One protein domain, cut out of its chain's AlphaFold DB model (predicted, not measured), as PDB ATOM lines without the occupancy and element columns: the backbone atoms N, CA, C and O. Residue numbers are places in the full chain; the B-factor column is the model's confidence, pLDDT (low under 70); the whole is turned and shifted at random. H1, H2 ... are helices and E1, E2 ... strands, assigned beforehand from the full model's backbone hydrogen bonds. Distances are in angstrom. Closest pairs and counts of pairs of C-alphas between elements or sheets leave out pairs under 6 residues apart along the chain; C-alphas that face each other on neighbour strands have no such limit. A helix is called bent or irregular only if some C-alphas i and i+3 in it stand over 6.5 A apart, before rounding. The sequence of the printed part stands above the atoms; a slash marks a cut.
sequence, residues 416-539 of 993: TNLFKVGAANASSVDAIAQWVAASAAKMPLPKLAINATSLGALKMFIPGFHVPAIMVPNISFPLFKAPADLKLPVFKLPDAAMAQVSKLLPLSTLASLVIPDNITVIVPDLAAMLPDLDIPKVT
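What this domain is: This is residues 416 to 539 of the 993 residues of an uncharacterized protein of Tetradesmus obliquus (UniProt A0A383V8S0). A small sheet of four short strands, strongly twisted, has helices scattered round its rim: H2 and H3 lie side by side near one end, H1 lies off the other end, and H4 lies on a further side, where residues 520 to 526 stick out. The 124 printed residues hold H1 E1 H2 E2 E3 H3 E4 H4, mixed helices and strands, with 55 residues, under half, in named elements. The sheet is mixed, in the order E1 E4 E2 E3. The whole is compact, with a radius of gyration of the C-alphas of 14.0 A, and spans 36 by 34 by 27 A.

Where its parts are: After residues 416 to 427, find C-alpha 428 at (-0.221, 9.643, 33.091), where H1, residues 428 to 440, begins its 18.2 A. Next come E1, 447 to 450, and H2, 452 to 461, 14.5 A. E2 is 469 to 472, E3 490 to 492, and H3 495 to 504, 15.0 A. E4, 512 to 516, runs 13.2 A; H4, 524 to 529, ends at C-alpha 529, (27.259, 1.703, 43.657).

How they stand to each other: Look at E4: it is parallel to E1, with N 448 and O 513 2.8 A apart, and antiparallel to E2, with N 514 and O 469 2.8 A apart. E2 is parallel to E3, with N 491 and O 470 2.8 A apart. H2 only grazes the sheet, with residues 452 to 458. It touches H3 at a shallow tilt of 9 degrees, opposite ways; their closest C-alphas, Ser 454 and Leu 504, are 6.0 A apart. H1 and H4 touch no helix and are not on the sheet. In H1, H2 and H4 every O i to N i+4 pair is within hydrogen-bond range; H3, only just irregular with C-alphas 496 and 499 6.7 A apart, has 2 of 6, and 4 of 7 for O i to N i+3.

The domain as a whole: The printed part has no cut; its farthest C-alphas, Thr 453 and Thr 539, are 39.7 A apart. The link from E2 to E3, 17 residues, is long. Confidence is low, with pLDDT under 70, at residues 416 to 443 and 520 to 539.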
ATOM      1  N   THR A 416       2.237   8.219  51.241       41.62
ATOM      2  CA  THR A 416       1.617   6.887  51.361       41.62
ATOM      3  C   THR A 416       0.205   6.827  50.763       41.62
ATOM      4  O   THR A 416      -0.293   5.734  50.512       41.62
ATOM      5  N   ASN A 417      -0.456   7.961  50.503       45.53
ATOM      6  CA  ASN A 417      -1.722   7.986  49.766       45.53
ATOM      7  C   ASN A 417      -1.530   8.143  48.249       45.53
ATOM      8  O   ASN A 417      -2.285   7.532  47.497       45.53
ATOM      9  N   LEU A 418      -0.494   8.860  47.797       42.19
ATOM     10  CA  LEU A 418      -0.114   8.940  46.378       42.19
ATOM     11  C   LEU A 418       0.294   7.568  45.812       42.19
ATOM     12  O   LEU A 418      -0.206   7.154  44.770       42.19
ATOM     13  N   PHE A 419       1.131   6.812  46.531       48.38
ATOM     14  CA  PHE A 419       1.663   5.523  46.056       48.38
ATOM     15  C   PHE A 419       0.672   4.337  46.101       48.38
ATOM     16  O   PHE A 419       1.055   3.211  45.791       48.38
ATOM     17  N   LYS A 420      -0.602   4.547  46.470       50.62
ATOM     18  CA  LYS A 420      -1.624   3.475  46.508       50.62
ATOM     19  C   LYS A 420      -2.219   3.130  45.141       50.62
ATOM     20  O   LYS A 420      -2.839   2.076  45.006       50.62
ATOM     21  N   VAL A 421      -2.042   3.981  44.128       52.84
ATOM     22  CA  VAL A 421      -2.501   3.691  42.763       52.84
ATOM     23  C   VAL A 421      -1.446   2.842  42.052       52.84
ATOM     24  O   VAL A 421      -0.482   3.359  41.491       52.84
ATOM     25  N   GLY A 422      -1.620   1.519  42.105       61.94
ATOM     26  CA  GLY A 422      -0.711   0.565  41.461       61.94
ATOM     27  C   GLY A 422      -0.586   0.800  39.950       61.94
ATOM     28  O   GLY A 422      -1.560   1.151  39.282       61.94
ATOM     29  N   ALA A 423       0.608   0.565  39.401       65.94
ATOM     30  CA  ALA A 423       1.038   1.047  38.082       65.94
ATOM     31  C   ALA A 423       0.171   0.631  36.878       65.94
ATOM     32  O   ALA A 423       0.253   1.256  35.827       65.94
ATOM     33  N   ALA A 424      -0.645  -0.418  37.006       61.28
ATOM     34  CA  ALA A 424      -1.572  -0.854  35.960       61.28
ATOM     35  C   ALA A 424      -2.873  -0.019  35.888       61.28
ATOM     36  O   ALA A 424      -3.602  -0.137  34.909       61.28
ATOM     37  N   ASN A 425      -3.158   0.803  36.907       54.62
ATOM     38  CA  ASN A 425      -4.405   1.565  37.060       54.62
ATOM     39  C   ASN A 425      -4.190   3.091  37.166       54.62
ATOM     40  O   ASN A 425      -5.161   3.826  37.333       54.62
ATOM     41  N   ALA A 426      -2.943   3.569  37.130       59.78
ATOM     42  CA  ALA A 426      -2.614   4.988  37.255       59.78
ATOM     43  C   ALA A 426      -2.749   5.724  35.914       59.78
ATOM     44  O   ALA A 426      -2.363   5.190  34.872       59.78
ATOM     45  N   SER A 427      -3.239   6.966  35.931       68.19
ATOM     46  CA  SER A 427      -3.166   7.834  34.752       68.19
ATOM     47  C   SER A 427      -1.745   8.376  34.547       68.19
ATOM     48  O   SER A 427      -0.912   8.371  35.458       68.19
ATOM     49  N   SER A 428      -1.467   8.911  33.356       57.78
ATOM     50  CA  SER A 428      -0.221   9.643  33.091       57.78
ATOM     51  C   SER A 428      -0.042  10.855  34.015       57.78
ATOM     52  O   SER A 428       1.082  11.170  34.393       57.78
ATOM     53  N   VAL A 429      -1.138  11.499  34.432       58.09
ATOM     54  CA  VAL A 429      -1.116  12.630  35.373       58.09
ATOM     55  C   VAL A 429      -0.728  12.164  36.779       58.09
ATOM     56  O   VAL A 429       0.134  12.782  37.401       58.09
ATOM     57  N   ASP A 430      -1.283  11.042  37.251       60.81
ATOM     58  CA  ASP A 430      -0.911  10.443  38.544       60.81
ATOM     59  C   ASP A 430       0.561  10.011  38.558       60.81
ATOM     60  O   ASP A 430       1.249  10.173  39.569       60.81
ATOM     61  N   ALA A 431       1.053   9.487  37.430       64.69
ATOM     62  CA  ALA A 431       2.451   9.124  37.265       64.69
ATOM     63  C   ALA A 431       3.352  10.365  37.352       64.69
ATOM     64  O   ALA A 431       4.248  10.400  38.192       64.69
ATOM     65  N   ILE A 432       3.090  11.411  36.559       62.59
ATOM     66  CA  ILE A 432       3.860  12.667  36.594       62.59
ATOM     67  C   ILE A 432       3.845  13.280  38.004       62.59
ATOM     68  O   ILE A 432       4.896  13.686  38.500       62.59
ATOM     69  N   ALA A 433       2.699  13.284  38.693       60.50
ATOM     70  CA  ALA A 433       2.592  13.779  40.066       60.50
ATOM     71  C   ALA A 433       3.464  12.979  41.054       60.50
ATOM     72  O   ALA A 433       4.170  13.578  41.868       60.50
ATOM     73  N   GLN A 434       3.474  11.643  40.959       65.56
ATOM     74  CA  GLN A 434       4.347  10.782  41.768       65.56
ATOM     75  C   GLN A 434       5.839  11.009  41.462       65.56
ATOM     76  O   GLN A 434       6.637  11.081  42.395       65.56
ATOM     77  N   TRP A 435       6.224  11.184  40.190       68.88
ATOM     78  CA  TRP A 435       7.612  11.480  39.798       68.88
ATOM     79  C   TRP A 435       8.089  12.845  40.304       68.88
ATOM     80  O   TRP A 435       9.177  12.937  40.872       68.88
ATOM     81  N   VAL A 436       7.274  13.895  40.159       62.16
ATOM     82  CA  VAL A 436       7.600  15.240  40.661       62.16
ATOM     83  C   VAL A 436       7.707  15.245  42.188       62.16
ATOM     84  O   VAL A 436       8.659  15.810  42.722       62.16
ATOM     85  N   ALA A 437       6.792  14.574  42.897       63.16
ATOM     86  CA  ALA A 437       6.847  14.458  44.354       63.16
ATOM     87  C   ALA A 437       8.097  13.699  44.837       63.16
ATOM     88  O   ALA A 437       8.766  14.152  45.764       63.16
ATOM     89  N   ALA A 438       8.444  12.580  44.191       64.38
ATOM     90  CA  ALA A 438       9.621  11.786  44.538       64.38
ATOM     91  C   ALA A 438      10.939  12.528  44.247       64.38
ATOM     92  O   ALA A 438      11.839  12.511  45.085       64.38
ATOM     93  N   SER A 439      11.032  13.227  43.107       64.56
ATOM     94  CA  SER A 439      12.191  14.055  42.735       64.56
ATOM     95  C   SER A 439      12.379  15.230  43.701       64.56
ATOM     96  O   SER A 439      13.460  15.405  44.261       64.56
ATOM     97  N   ALA A 440      11.308  15.973  44.010       57.91
ATOM     98  CA  ALA A 440      11.351  17.079  44.972       57.91
ATOM     99  C   ALA A 440      11.731  16.635  46.399       57.91
ATOM    100  O   ALA A 440      12.315  17.415  47.151       57.91
ATOM    101  N   ALA A 441      11.420  15.390  46.768       62.66
ATOM    102  CA  ALA A 441      11.764  14.793  48.056       62.66
ATOM    103  C   ALA A 441      13.088  13.995  48.054       62.66
ATOM    104  O   ALA A 441      13.413  13.400  49.080       62.66
ATOM    105  N   LYS A 442      13.838  13.962  46.936       68.06
ATOM    106  CA  LYS A 442      15.045  13.129  46.742       68.06
ATOM    107  C   LYS A 442      14.860  11.665  47.183       68.06
ATOM    108  O   LYS A 442      15.709  11.087  47.859       68.06
ATOM    109  N   MET A 443      13.719  11.060  46.854       64.81
ATOM    110  CA  MET A 443      13.434   9.695  47.302       64.81
ATOM    111  C   MET A 443      14.307   8.663  46.566       64.81
ATOM    112  O   MET A 443      14.356   8.694  45.336       64.81
ATOM    113  N   PRO A 444      14.935   7.701  47.268       75.94
ATOM    114  CA  PRO A 444      15.599   6.577  46.615       75.94
ATOM    115  C   PRO A 444      14.572   5.687  45.900       75.94
ATOM    116  O   PRO A 444      13.411   5.604  46.314       75.94
ATOM    117  N   LEU A 445      15.003   4.975  44.852       79.19
ATOM    118  CA  LEU A 445      14.120   4.068  44.109       79.19
ATOM    119  C   LEU A 445      13.490   3.013  45.043       79.19
ATOM    120  O   LEU A 445      14.221   2.378  45.815       79.19
ATOM    121  N   PRO A 446      12.166   2.764  44.954       82.00
ATOM    122  CA  PRO A 446      11.505   1.701  45.702       82.00
ATOM    123  C   PRO A 446      12.197   0.348  45.502       82.00
ATOM    124  O   PRO A 446      12.355  -0.120  44.372       82.00
ATOM    125  N   LYS A 447      12.604  -0.283  46.607       87.06
ATOM    126  CA  LYS A 447      13.213  -1.618  46.603       87.06
ATOM    127  C   LYS A 447      12.113  -2.676  46.671       87.06
ATOM    128  O   LYS A 447      11.345  -2.708  47.628       87.06
ATOM    129  N   LEU A 448      12.055  -3.538  45.664       89.31
ATOM    130  CA  LEU A 448      11.139  -4.671  45.581       89.31
ATOM    131  C   LEU A 448      11.939  -5.962  45.759       89.31
ATOM    132  O   LEU A 448      12.677  -6.381  44.867       89.31
ATOM    133  N   ALA A 449      11.797  -6.583  46.924       89.38
ATOM    134  CA  ALA A 449      12.306  -7.926  47.148       89.38
ATOM    135  C   ALA A 449      11.444  -8.938  46.355       89.38
ATOM    136  O   ALA A 449      10.222  -8.770  46.258       89.38
ATOM    137  N   ILE A 450      12.076  -9.926  45.712       92.00
ATOM    138  CA  ILE A 450      11.401 -10.982  44.952       92.00
ATOM    139  C   ILE A 450      11.875 -12.392  45.338       92.00
ATOM    140  O   ILE A 450      13.054 -12.742  45.220       92.00
ATOM    141  N   ASN A 451      10.933 -13.253  45.733       92.94
ATOM    142  CA  ASN A 451      11.194 -14.675  45.969       92.94
ATOM    143  C   ASN A 451      11.498 -15.430  44.661       92.94
ATOM    144  O   ASN A 451      11.147 -15.000  43.558       92.94
ATOM    145  N   ALA A 452      12.101 -16.615  44.791       91.56
ATOM    146  CA  ALA A 452      12.489 -17.458  43.659       91.56
ATOM    147  C   ALA A 452      11.317 -17.825  42.721       91.56
ATOM    148  O   ALA A 452      11.508 -17.881  41.505       91.56
ATOM    149  N   THR A 453      10.106 -18.025  43.254       93.44
ATOM    150  CA  THR A 453       8.909 -18.377  42.471       93.44
ATOM    151  C   THR A 453       8.455 -17.209  41.594       93.44
ATOM    152  O   THR A 453       8.288 -17.371  40.384       93.44
ATOM    153  N   SER A 454       8.325 -16.012  42.173       92.81
ATOM    154  CA  SER A 454       8.004 -14.791  41.429       92.81
ATOM    155  C   SER A 454       9.107 -14.435  40.426       92.81
ATOM    156  O   SER A 454       8.796 -14.031  39.308       92.81
ATOM    157  N   LEU A 455      10.386 -14.651  40.757       93.88
ATOM    158  CA  LEU A 455      11.504 -14.456  39.824       93.88
ATOM    159  C   LEU A 455      11.440 -15.422  38.628       93.88
ATOM    160  O   LEU A 455      11.684 -15.007  37.494       93.88
ATOM    161  N   GLY A 456      11.077 -16.686  38.857       93.19
ATOM    162  CA  GLY A 456      10.810 -17.654  37.790       93.19
ATOM    163  C   GLY A 456       9.661 -17.212  36.879       93.19
ATOM    164  O   GLY A 456       9.785 -17.266  35.658       93.19
ATOM    165  N   ALA A 457       8.579 -16.682  37.459       93.44
ATOM    166  CA  ALA A 457       7.463 -16.131  36.695       93.44
ATOM    167  C   ALA A 457       7.862 -14.891  35.868       93.44
ATOM    168  O   ALA A 457       7.531 -14.822  34.684       93.44
ATOM    169  N   LEU A 458       8.628 -13.945  36.428       92.75
ATOM    170  CA  LEU A 458       9.110 -12.781  35.669       92.75
ATOM    171  C   LEU A 458      10.021 -13.171  34.503       92.75
ATOM    172  O   LEU A 458       9.898 -12.580  33.436       92.75
ATOM    173  N   LYS A 459      10.864 -14.198  34.656       93.88
ATOM    174  CA  LYS A 459      11.695 -14.730  33.562       93.88
ATOM    175  C   LYS A 459      10.890 -15.292  32.387       93.88
ATOM    176  O   LYS A 459      11.395 -15.288  31.269       93.88
ATOM    177  N   MET A 460       9.653 -15.744  32.616       91.81
ATOM    178  CA  MET A 460       8.742 -16.167  31.543       91.81
ATOM    179  C   MET A 460       8.024 -14.983  30.876       91.81
ATOM    180  O   MET A 460       7.790 -15.019  29.672       91.81
ATOM    181  N   PHE A 461       7.681 -13.932  31.630       90.38
ATOM    182  CA  PHE A 461       6.984 -12.750  31.095       90.38
ATOM    183  C   PHE A 461       7.914 -11.690  30.481       90.38
ATOM    184  O   PHE A 461       7.460 -10.866  29.689       90.38
ATOM    185  N   ILE A 462       9.194 -11.688  30.856       92.56
ATOM    186  CA  ILE A 462      10.206 -10.717  30.436       92.56
ATOM    187  C   ILE A 462      11.458 -11.508  30.008       92.56
ATOM    188  O   ILE A 462      12.284 -11.867  30.855       92.56
ATOM    189  N   PRO A 463      11.617 -11.817  28.707       89.00
ATOM    190  CA  PRO A 463      12.785 -12.534  28.205       89.00
ATOM    191  C   PRO A 463      14.096 -11.834  28.585       89.00
ATOM    192  O   PRO A 463      14.228 -10.618  28.458       89.00
ATOM    193  N   GLY A 464      15.067 -12.607  29.077       92.38
ATOM    194  CA  GLY A 464      16.358 -12.087  29.546       92.38
ATOM    195  C   GLY A 464      16.350 -11.460  30.949       92.38
ATOM    196  O   GLY A 464      17.407 -11.025  31.406       92.38
ATOM    197  N   PHE A 465      15.214 -11.434  31.660       94.31
ATOM    198  CA  PHE A 465      15.142 -10.854  33.004       94.31
ATOM    199  C   PHE A 465      16.074 -11.554  34.003       94.31
ATOM    200  O   PHE A 465      16.045 -12.772  34.194       94.31
ATOM    201  N   HIS A 466      16.893 -10.763  34.681       92.75
ATOM    202  CA  HIS A 466      17.768 -11.186  35.768       92.75
ATOM    203  C   HIS A 466      17.790 -10.092  36.838       92.75
ATOM    204  O   HIS A 466      17.298  -8.996  36.599       92.75
ATOM    205  N   VAL A 467      18.290 -10.409  38.031       92.69
ATOM    206  CA  VAL A 467      18.302  -9.512  39.199       92.69
ATOM    207  C   VAL A 467      19.692  -9.538  39.851       92.69
ATOM    208  O   VAL A 467      20.320 -10.601  39.822       92.69
ATOM    209  N   PRO A 468      20.182  -8.432  40.448       93.88
ATOM    210  CA  PRO A 468      19.501  -7.146  40.647       93.88
ATOM    211  C   PRO A 468      19.249  -6.373  39.343       93.88
ATOM    212  O   PRO A 468      20.057  -6.427  38.421       93.88
ATOM    213  N   ALA A 469      18.119  -5.669  39.264       94.31
ATOM    214  CA  ALA A 469      17.701  -4.931  38.068       94.31
ATOM    215  C   ALA A 469      16.769  -3.764  38.395       94.31
ATOM    216  O   ALA A 469      16.081  -3.792  39.413       94.31
ATOM    217  N   ILE A 470      16.670  -2.780  37.501       92.81
ATOM    218  CA  ILE A 470      15.624  -1.751  37.580       92.81
ATOM    219  C   ILE A 470      14.476  -2.135  36.648       92.81
ATOM    220  O   ILE A 470      14.672  -2.324  35.449       92.81
ATOM    221  N   MET A 471      13.262  -2.218  37.189       92.81
ATOM    222  CA  MET A 471      12.036  -2.380  36.408       92.81
ATOM    223  C   MET A 471      11.334  -1.033  36.241       92.81
ATOM    224  O   MET A 471      11.114  -0.309  37.214       92.81
ATOM    225  N   VAL A 472      10.972  -0.710  35.000       92.25
ATOM    226  CA  VAL A 472      10.365   0.569  34.616       92.25
ATOM    227  C   VAL A 472       8.990   0.297  33.991       92.25
ATOM    228  O   VAL A 472       8.931  -0.309  32.916       92.25
ATOM    229  N   PRO A 473       7.877   0.718  34.624       89.00
ATOM    230  CA  PRO A 473       6.551   0.659  34.006       89.00
ATOM    231  C   PRO A 473       6.514   1.453  32.691       89.00
ATOM    232  O   PRO A 473       7.163   2.495  32.594       89.00
ATOM    233  N   ASN A 474       5.739   1.022  31.686       83.88
ATOM    234  CA  ASN A 474       5.698   1.728  30.392       83.88
ATOM    235  C   ASN A 474       5.282   3.205  30.543       83.88
ATOM    236  O   ASN A 474       5.930   4.087  29.986       83.88
ATOM    237  N   ILE A 475       4.278   3.473  31.389       74.00
ATOM    238  CA  ILE A 475       3.805   4.824  31.747       74.00
ATOM    239  C   ILE A 475       4.892   5.727  32.359       74.00
ATOM    240  O   ILE A 475       4.767   6.947  32.329       74.00
ATOM    241  N   SER A 476       5.958   5.135  32.899       73.56
ATOM    242  CA  SER A 476       7.082   5.811  33.558       73.56
ATOM    243  C   SER A 476       8.309   5.928  32.655       73.56
ATOM    244  O   SER A 476       9.247   6.654  32.976       73.56
ATOM    245  N   PHE A 477       8.336   5.201  31.536       73.56
ATOM    246  CA  PHE A 477       9.500   5.099  30.662       73.56
ATOM    247  C   PHE A 477       9.946   6.436  30.033       73.56
ATOM    248  O   PHE A 477      11.153   6.637  29.937       73.56
ATOM    249  N   PRO A 478       9.056   7.386  29.671       72.88
ATOM    250  CA  PRO A 478       9.483   8.721  29.232       72.88
ATOM    251  C   PRO A 478      10.176   9.547  30.331       72.88
ATOM    252  O   PRO A 478      10.942  10.455  30.024       72.88
ATOM    253  N   LEU A 479       9.900   9.239  31.606       70.38
ATOM    254  CA  LEU A 479      10.376   9.986  32.776       70.38
ATOM    255  C   LEU A 479      11.684   9.413  33.349       70.38
ATOM    256  O   LEU A 479      12.470  10.148  33.942       70.38
ATOM    257  N   PHE A 480      11.948   8.116  33.155       81.06
ATOM    258  CA  PHE A 480      13.179   7.471  33.610       81.06
ATOM    259  C   PHE A 480      14.245   7.405  32.511       81.06
ATOM    260  O   PHE A 480      14.196   6.551  31.626       81.06
ATOM    261  N   LYS A 481      15.274   8.247  32.632       77.50
ATOM    262  CA  LYS A 481      16.557   8.061  31.941       77.50
ATOM    263  C   LYS A 481      17.542   7.446  32.936       77.50
ATOM    264  O   LYS A 481      17.776   8.019  33.997       77.50
ATOM    265  N   ALA A 482      18.080   6.272  32.612       78.31
ATOM    266  CA  ALA A 482      19.094   5.620  33.436       78.31
ATOM    267  C   ALA A 482      20.417   6.417  33.388       78.31
ATOM    268  O   ALA A 482      20.785   6.871  32.300       78.31
ATOM    269  N   PRO A 483      21.141   6.580  34.512       74.44
ATOM    270  CA  PRO A 483      22.489   7.146  34.503       74.44
ATOM    271  C   PRO A 483      23.434   6.320  33.614       74.44
ATOM    272  O   PRO A 483      23.343   5.094  33.585       74.44
ATOM    273  N   ALA A 484      24.333   6.975  32.875       75.69
ATOM    274  CA  ALA A 484      25.206   6.307  31.897       75.69
ATOM    275  C   ALA A 484      26.283   5.405  32.540       75.69
ATOM    276  O   ALA A 484      26.839   4.523  31.889       75.69
ATOM    277  N   ASP A 485      26.560   5.627  33.820       77.00
ATOM    278  CA  ASP A 485      27.441   4.865  34.701       77.00
ATOM    279  C   ASP A 485      26.734   3.686  35.404       77.00
ATOM    280  O   ASP A 485      27.399   2.795  35.942       77.00
ATOM    281  N   LEU A 486      25.396   3.632  35.369       82.00
ATOM    282  CA  LEU A 486      24.608   2.594  36.030       82.00
ATOM    283  C   LEU A 486      24.745   1.241  35.309       82.00
ATOM    284  O   LEU A 486      24.075   0.962  34.319       82.00
ATOM    285  N   LYS A 487      25.540   0.337  35.887       84.75
ATOM    286  CA  LYS A 487      25.773  -1.027  35.364       84.75
ATOM    287  C   LYS A 487      24.626  -2.024  35.608       84.75
ATOM    288  O   LYS A 487      24.783  -3.205  35.307       84.75
ATOM    289  N   LEU A 488      23.498  -1.591  36.178       89.75
ATOM    290  CA  LEU A 488      22.338  -2.459  36.409       89.75
ATOM    291  C   LEU A 488      21.469  -2.570  35.144       89.75
ATOM    292  O   LEU A 488      21.187  -1.553  34.511       89.75
ATOM    293  N   PRO A 489      20.975  -3.771  34.797       91.50
ATOM    294  CA  PRO A 489      20.078  -3.948  33.663       91.50
ATOM    295  C   PRO A 489      18.730  -3.257  33.925       91.50
ATOM    296  O   PRO A 489      18.138  -3.379  35.004       91.50
ATOM    297  N   VAL A 490      18.235  -2.540  32.915       92.12
ATOM    298  CA  VAL A 490      16.984  -1.773  32.977       92.12
ATOM    299  C   VAL A 490      15.938  -2.440  32.089       92.12
ATOM    300  O   VAL A 490      16.054  -2.439  30.865       92.12
ATOM    301  N   PHE A 491      14.890  -2.989  32.700       93.12
ATOM    302  CA  PHE A 491      13.805  -3.664  31.994       93.12
ATOM    303  C   PHE A 491      12.572  -2.770  31.910       93.12
ATOM    304  O   PHE A 491      11.865  -2.544  32.897       93.12
ATOM    305  N   LYS A 492      12.284  -2.296  30.695       91.38
ATOM    306  CA  LYS A 492      10.990  -1.702  30.358       91.38
ATOM    307  C   LYS A 492       9.916  -2.790  30.361       91.38
ATOM    308  O   LYS A 492      10.061  -3.796  29.673       91.38
ATOM    309  N   LEU A 493       8.824  -2.572  31.088       89.94
ATOM    310  CA  LEU A 493       7.660  -3.458  31.065       89.94
ATOM    311  C   LEU A 493       6.809  -3.235  29.801       89.94
ATOM    312  O   LEU A 493       6.351  -2.112  29.592       89.94
ATOM    313  N   PRO A 494       6.529  -4.272  28.989       85.62
ATOM    314  CA  PRO A 494       5.501  -4.207  27.949       85.62
ATOM    315  C   PRO A 494       4.095  -4.106  28.557       85.62
ATOM    316  O   PRO A 494       3.816  -4.741  29.576       85.62
ATOM    317  N   ASP A 495       3.168  -3.403  27.901       80.94
ATOM    318  CA  ASP A 495       1.790  -3.234  28.400       80.94
ATOM    319  C   ASP A 495       1.054  -4.571  28.587       80.94
ATOM    320  O   ASP A 495       0.342  -4.769  29.570       80.94
ATOM    321  N   ALA A 496       1.304  -5.541  27.701       82.31
ATOM    322  CA  ALA A 496       0.772  -6.900  27.821       82.31
ATOM    323  C   ALA A 496       1.280  -7.647  29.077       82.31
ATOM    324  O   ALA A 496       0.585  -8.518  29.602       82.31
ATOM    325  N   ALA A 497       2.471  -7.302  29.581       83.88
ATOM    326  CA  ALA A 497       3.048  -7.886  30.792       83.88
ATOM    327  C   ALA A 497       2.629  -7.133  32.068       83.88
ATOM    328  O   ALA A 497       2.482  -7.764  33.116       83.88
ATOM    329  N   MET A 498       2.388  -5.815  31.992       83.38
ATOM    330  CA  MET A 498       2.023  -4.952  33.132       83.38
ATOM    331  C   MET A 498       0.935  -5.561  34.030       83.38
ATOM    332  O   MET A 498       1.083  -5.576  35.250       83.38
ATOM    333  N   ALA A 499      -0.130  -6.114  33.438       82.38
ATOM    334  CA  ALA A 499      -1.273  -6.692  34.156       82.38
ATOM    335  C   ALA A 499      -1.035  -8.101  34.751       82.38
ATOM    336  O   ALA A 499      -1.907  -8.626  35.448       82.38
ATOM    337  N   GLN A 500       0.109  -8.734  34.474       87.00
ATOM    338  CA  GLN A 500       0.542  -9.980  35.121       87.00
ATOM    339  C   GLN A 500       1.644  -9.702  36.147       87.00
ATOM    340  O   GLN A 500       1.576 -10.191  37.271       87.00
ATOM    341  N   VAL A 501       2.613  -8.846  35.806       86.81
ATOM    342  CA  VAL A 501       3.693  -8.435  36.713       86.81
ATOM    343  C   VAL A 501       3.140  -7.701  37.939       86.81
ATOM    344  O   VAL A 501       3.593  -7.975  39.045       86.81
ATOM    345  N   SER A 502       2.099  -6.873  37.795       86.25
ATOM    346  CA  SER A 502       1.434  -6.199  38.926       86.25
ATOM    347  C   SER A 502       0.706  -7.134  39.908       86.25
ATOM    348  O   SER A 502       0.294  -6.691  40.979       86.25
ATOM    349  N   LYS A 503       0.550  -8.425  39.574       86.00
ATOM    350  CA  LYS A 503       0.057  -9.472  40.492       86.00
ATOM    351  C   LYS A 503       1.190 -10.190  41.227       86.00
ATOM    352  O   LYS A 503       0.941 -10.822  42.247       86.00
ATOM    353  N   LEU A 504       2.408 -10.130  40.685       86.56
ATOM    354  CA  LEU A 504       3.618 -10.761  41.226       86.56
ATOM    355  C   LEU A 504       4.443  -9.790  42.080       86.56
ATOM    356  O   LEU A 504       5.133 -10.230  42.996       86.56
ATOM    357  N   LEU A 505       4.376  -8.492  41.767       87.88
ATOM    358  CA  LEU A 505       5.065  -7.397  42.444       87.88
ATOM    359  C   LEU A 505       4.119  -6.196  42.646       87.88
ATOM    360  O   LEU A 505       3.385  -5.844  41.717       87.88
ATOM    361  N   PRO A 506       4.178  -5.497  43.796       81.50
ATOM    362  CA  PRO A 506       3.431  -4.262  44.031       81.50
ATOM    363  C   PRO A 506       4.082  -3.077  43.289       81.50
ATOM    364  O   PRO A 506       4.768  -2.245  43.878       81.50
ATOM    365  N   LEU A 507       3.895  -3.018  41.968       81.44
ATOM    366  CA  LEU A 507       4.447  -1.959  41.117       81.44
ATOM    367  C   LEU A 507       3.820  -0.585  41.425       81.44
ATOM    368  O   LEU A 507       2.613  -0.396  41.255       81.44
ATOM    369  N   SER A 508       4.661   0.389  41.781       82.94
ATOM    370  CA  SER A 508       4.321   1.823  41.780       82.94
ATOM    371  C   SER A 508       4.531   2.441  40.390       82.94
ATOM    372  O   SER A 508       5.110   1.802  39.511       82.94
ATOM    373  N   THR A 509       4.123   3.696  40.171       79.56
ATOM    374  CA  THR A 509       4.437   4.406  38.914       79.56
ATOM    375  C   THR A 509       5.891   4.889  38.836       79.56
ATOM    376  O   THR A 509       6.240   5.567  37.870       79.56
ATOM    377  N   LEU A 510       6.746   4.587  39.817       83.44
ATOM    378  CA  LEU A 510       8.179   4.886  39.785       83.44
ATOM    379  C   LEU A 510       8.982   3.692  39.249       83.44
ATOM    380  O   LEU A 510       8.587   2.531  39.394       83.44
ATOM    381  N   ALA A 511      10.157   3.973  38.682       88.06
ATOM    382  CA  ALA A 511      11.156   2.936  38.440       88.06
ATOM    383  C   ALA A 511      11.528   2.274  39.779       88.06
ATOM    384  O   ALA A 511      11.715   2.963  40.780       88.06
ATOM    385  N   SER A 512      11.588   0.944  39.819       91.25
ATOM    386  CA  SER A 512      11.751   0.178  41.063       91.25
ATOM    387  C   SER A 512      12.932  -0.788  40.957       91.25
ATOM    388  O   SER A 512      13.083  -1.476  39.947       91.25
ATOM    389  N   LEU A 513      13.769  -0.848  41.994       92.12
ATOM    390  CA  LEU A 513      14.935  -1.730  42.067       92.12
ATOM    391  C   LEU A 513      14.506  -3.107  42.585       92.12
ATOM    392  O   LEU A 513      14.088  -3.230  43.735       92.12
ATOM    393  N   VAL A 514      14.635  -4.142  41.760       92.94
ATOM    394  CA  VAL A 514      14.227  -5.513  42.083       92.94
ATOM    395  C   VAL A 514      15.436  -6.355  42.485       92.94
ATOM    396  O   VAL A 514      16.421  -6.426  41.747       92.94
ATOM    397  N   ILE A 515      15.357  -6.998  43.654       92.62
ATOM    398  CA  ILE A 515      16.436  -7.780  44.286       92.62
ATOM    399  C   ILE A 515      15.898  -9.119  44.828       92.62
ATOM    400  O   ILE A 515      14.741  -9.161  45.234       92.62
ATOM    401  N   PRO A 516      16.674 -10.219  44.867       90.94
ATOM    402  CA  PRO A 516      16.190 -11.492  45.413       90.94
ATOM    403  C   PRO A 516      15.959 -11.444  46.931       90.94
ATOM    404  O   PRO A 516      16.824 -10.956  47.655       90.94
ATOM    405  N   ASP A 517      14.881 -12.063  47.422       88.75
ATOM    406  CA  ASP A 517      14.588 -12.191  48.867       88.75
ATOM    407  C   ASP A 517      15.737 -12.852  49.650       88.75
ATOM    408  O   ASP A 517      16.028 -12.485  50.785       88.75
ATOM    409  N   ASN A 518      16.427 -13.813  49.025       77.38
ATOM    410  CA  ASN A 518      17.513 -14.571  49.651       77.38
ATOM    411  C   ASN A 518      18.846 -13.792  49.721       77.38
ATOM    412  O   ASN A 518      19.830 -14.319  50.235       77.38
ATOM    413  N   ILE A 519      18.914 -12.561  49.196       70.31
ATOM    414  CA  ILE A 519      20.093 -11.690  49.297       70.31
ATOM    415  C   ILE A 519      19.975 -10.853  50.579       70.31
ATOM    416  O   ILE A 519      19.736  -9.649  50.567       70.31
ATOM    417  N   THR A 520      20.232 -11.498  51.721       54.66
ATOM    418  CA  THR A 520      20.539 -10.824  52.999       54.66
ATOM    419  C   THR A 520      21.984 -10.307  53.008       54.66
ATOM    420  O   THR A 520      22.718 -10.483  53.981       54.66
ATOM    421  N   VAL A 521      22.442  -9.732  51.894       47.50
ATOM    422  CA  VAL A 521      23.807  -9.219  51.794       47.50
ATOM    423  C   VAL A 521      23.862  -7.874  52.504       47.50
ATOM    424  O   VAL A 521      23.129  -6.939  52.180       47.50
ATOM    425  N   ILE A 522      24.779  -7.782  53.463       48.88
ATOM    426  CA  ILE A 522      25.180  -6.533  54.103       48.88
ATOM    427  C   ILE A 522      26.005  -5.756  53.067       48.88
ATOM    428  O   ILE A 522      27.229  -5.823  53.055       48.88
ATOM    429  N   VAL A 523      25.320  -5.067  52.152       45.19
ATOM    430  CA  VAL A 523      25.926  -4.178  51.151       45.19
ATOM    431  C   VAL A 523      25.651  -2.709  51.492       45.19
ATOM    432  O   VAL A 523      24.689  -2.128  50.982       45.19
ATOM    433  N   PRO A 524      26.537  -2.068  52.280       51.06
ATOM    434  CA  PRO A 524      26.794  -0.637  52.143       51.06
ATOM    435  C   PRO A 524      27.148  -0.306  50.684       51.06
ATOM    436  O   PRO A 524      26.594   0.625  50.110       51.06
ATOM    437  N   ASP A 525      27.964  -1.153  50.042       50.75
ATOM    438  CA  ASP A 525      28.434  -0.950  48.667       50.75
ATOM    439  C   ASP A 525      27.324  -0.883  47.616       50.75
ATOM    440  O   ASP A 525      27.458  -0.129  46.669       50.75
ATOM    441  N   LEU A 526      26.192  -1.583  47.753       51.88
ATOM    442  CA  LEU A 526      25.099  -1.455  46.772       51.88
ATOM    443  C   LEU A 526      24.324  -0.138  46.948       51.88
ATOM    444  O   LEU A 526      23.685   0.322  46.008       51.88
ATOM    445  N   ALA A 527      24.393   0.487  48.127       48.16
ATOM    446  CA  ALA A 527      23.908   1.849  48.339       48.16
ATOM    447  C   ALA A 527      24.920   2.920  47.879       48.16
ATOM    448  O   ALA A 527      24.503   4.048  47.656       48.16
ATOM    449  N   ALA A 528      26.201   2.566  47.704       49.91
ATOM    450  CA  ALA A 528      27.244   3.439  47.147       49.91
ATOM    451  C   ALA A 528      27.474   3.245  45.626       49.91
ATOM    452  O   ALA A 528      27.894   4.171  44.942       49.91
ATOM    453  N   MET A 529      27.195   2.051  45.088       50.41
ATOM    454  CA  MET A 529      27.259   1.703  43.657       50.41
ATOM    455  C   MET A 529      25.992   2.073  42.888       50.41
ATOM    456  O   MET A 529      26.014   2.140  41.660       50.41
ATOM    457  N   LEU A 530      24.880   2.292  43.589       51.28
ATOM    458  CA  LEU A 530      23.845   3.172  43.074       51.28
ATOM    459  C   LEU A 530      24.395   4.593  43.257       51.28
ATOM    460  O   LEU A 530      24.484   5.019  44.409       51.28
ATOM    461  N   PRO A 531      24.770   5.326  42.188       50.34
ATOM    462  CA  PRO A 531      24.976   6.764  42.327       50.34
ATOM    463  C   PRO A 531      23.698   7.366  42.917       50.34
ATOM    464  O   PRO A 531      22.608   6.851  42.646       50.34
ATOM    465  N   ASP A 532      23.834   8.424  43.720       48.75
ATOM    466  CA  ASP A 532      22.704   9.121  44.345       48.75
ATOM    467  C   ASP A 532      21.705   9.482  43.237       48.75
ATOM    468  O   ASP A 532      22.001  10.312  42.373       48.75
ATOM    469  N   LEU A 533      20.604   8.721  43.155       44.50
ATOM    470  CA  LEU A 533      19.907   8.499  41.882       44.50
ATOM    471  C   LEU A 533      18.903   9.629  41.663       44.50
ATOM    472  O   LEU A 533      17.691   9.425  41.736       44.50
ATOM    473  N   ASP A 534      19.464  10.828  41.469       46.38
ATOM    474  CA  ASP A 534      18.814  12.129  41.323       46.38
ATOM    475  C   ASP A 534      17.746  11.995  40.243       46.38
ATOM    476  O   ASP A 534      18.050  12.021  39.051       46.38
ATOM    477  N   ILE A 535      16.507  11.740  40.686       46.34
ATOM    478  CA  ILE A 535      15.358  11.391  39.846       46.34
ATOM    479  C   ILE A 535      15.261  12.482  38.781       46.34
ATOM    480  O   ILE A 535      14.918  13.615  39.148       46.34
ATOM    481  N   PRO A 536      15.626  12.173  37.517       45.41
ATOM    482  CA  PRO A 536      16.393  13.079  36.669       45.41
ATOM    483  C   PRO A 536      15.706  14.425  36.608       45.41
ATOM    484  O   PRO A 536      14.615  14.504  36.037       45.41
ATOM    485  N   LYS A 537      16.327  15.430  37.263       45.22
ATOM    486  CA  LYS A 537      15.769  16.774  37.502       45.22
ATOM    487  C   LYS A 537      14.874  17.145  36.343       45.22
ATOM    488  O   LYS A 537      15.396  17.332  35.246       45.22
ATOM    489  N   VAL A 538      13.562  17.202  36.584       41.62
ATOM    490  CA  VAL A 538      12.568  17.325  35.513       41.62
ATOM    491  C   VAL A 538      12.774  18.671  34.827       41.62
ATOM    492  O   VAL A 538      12.276  19.708  35.267       41.62
ATOM    493  N   THR A 539      13.609  18.665  33.790       43.56
ATOM    494  CA  THR A 539      13.994  19.869  33.073       43.56
ATOM    495  C   THR A 539      12.767  20.384  32.345       43.56
ATOM    496  O   THR A 539      11.901  19.611  31.931       43.56
TER     497      THR A 539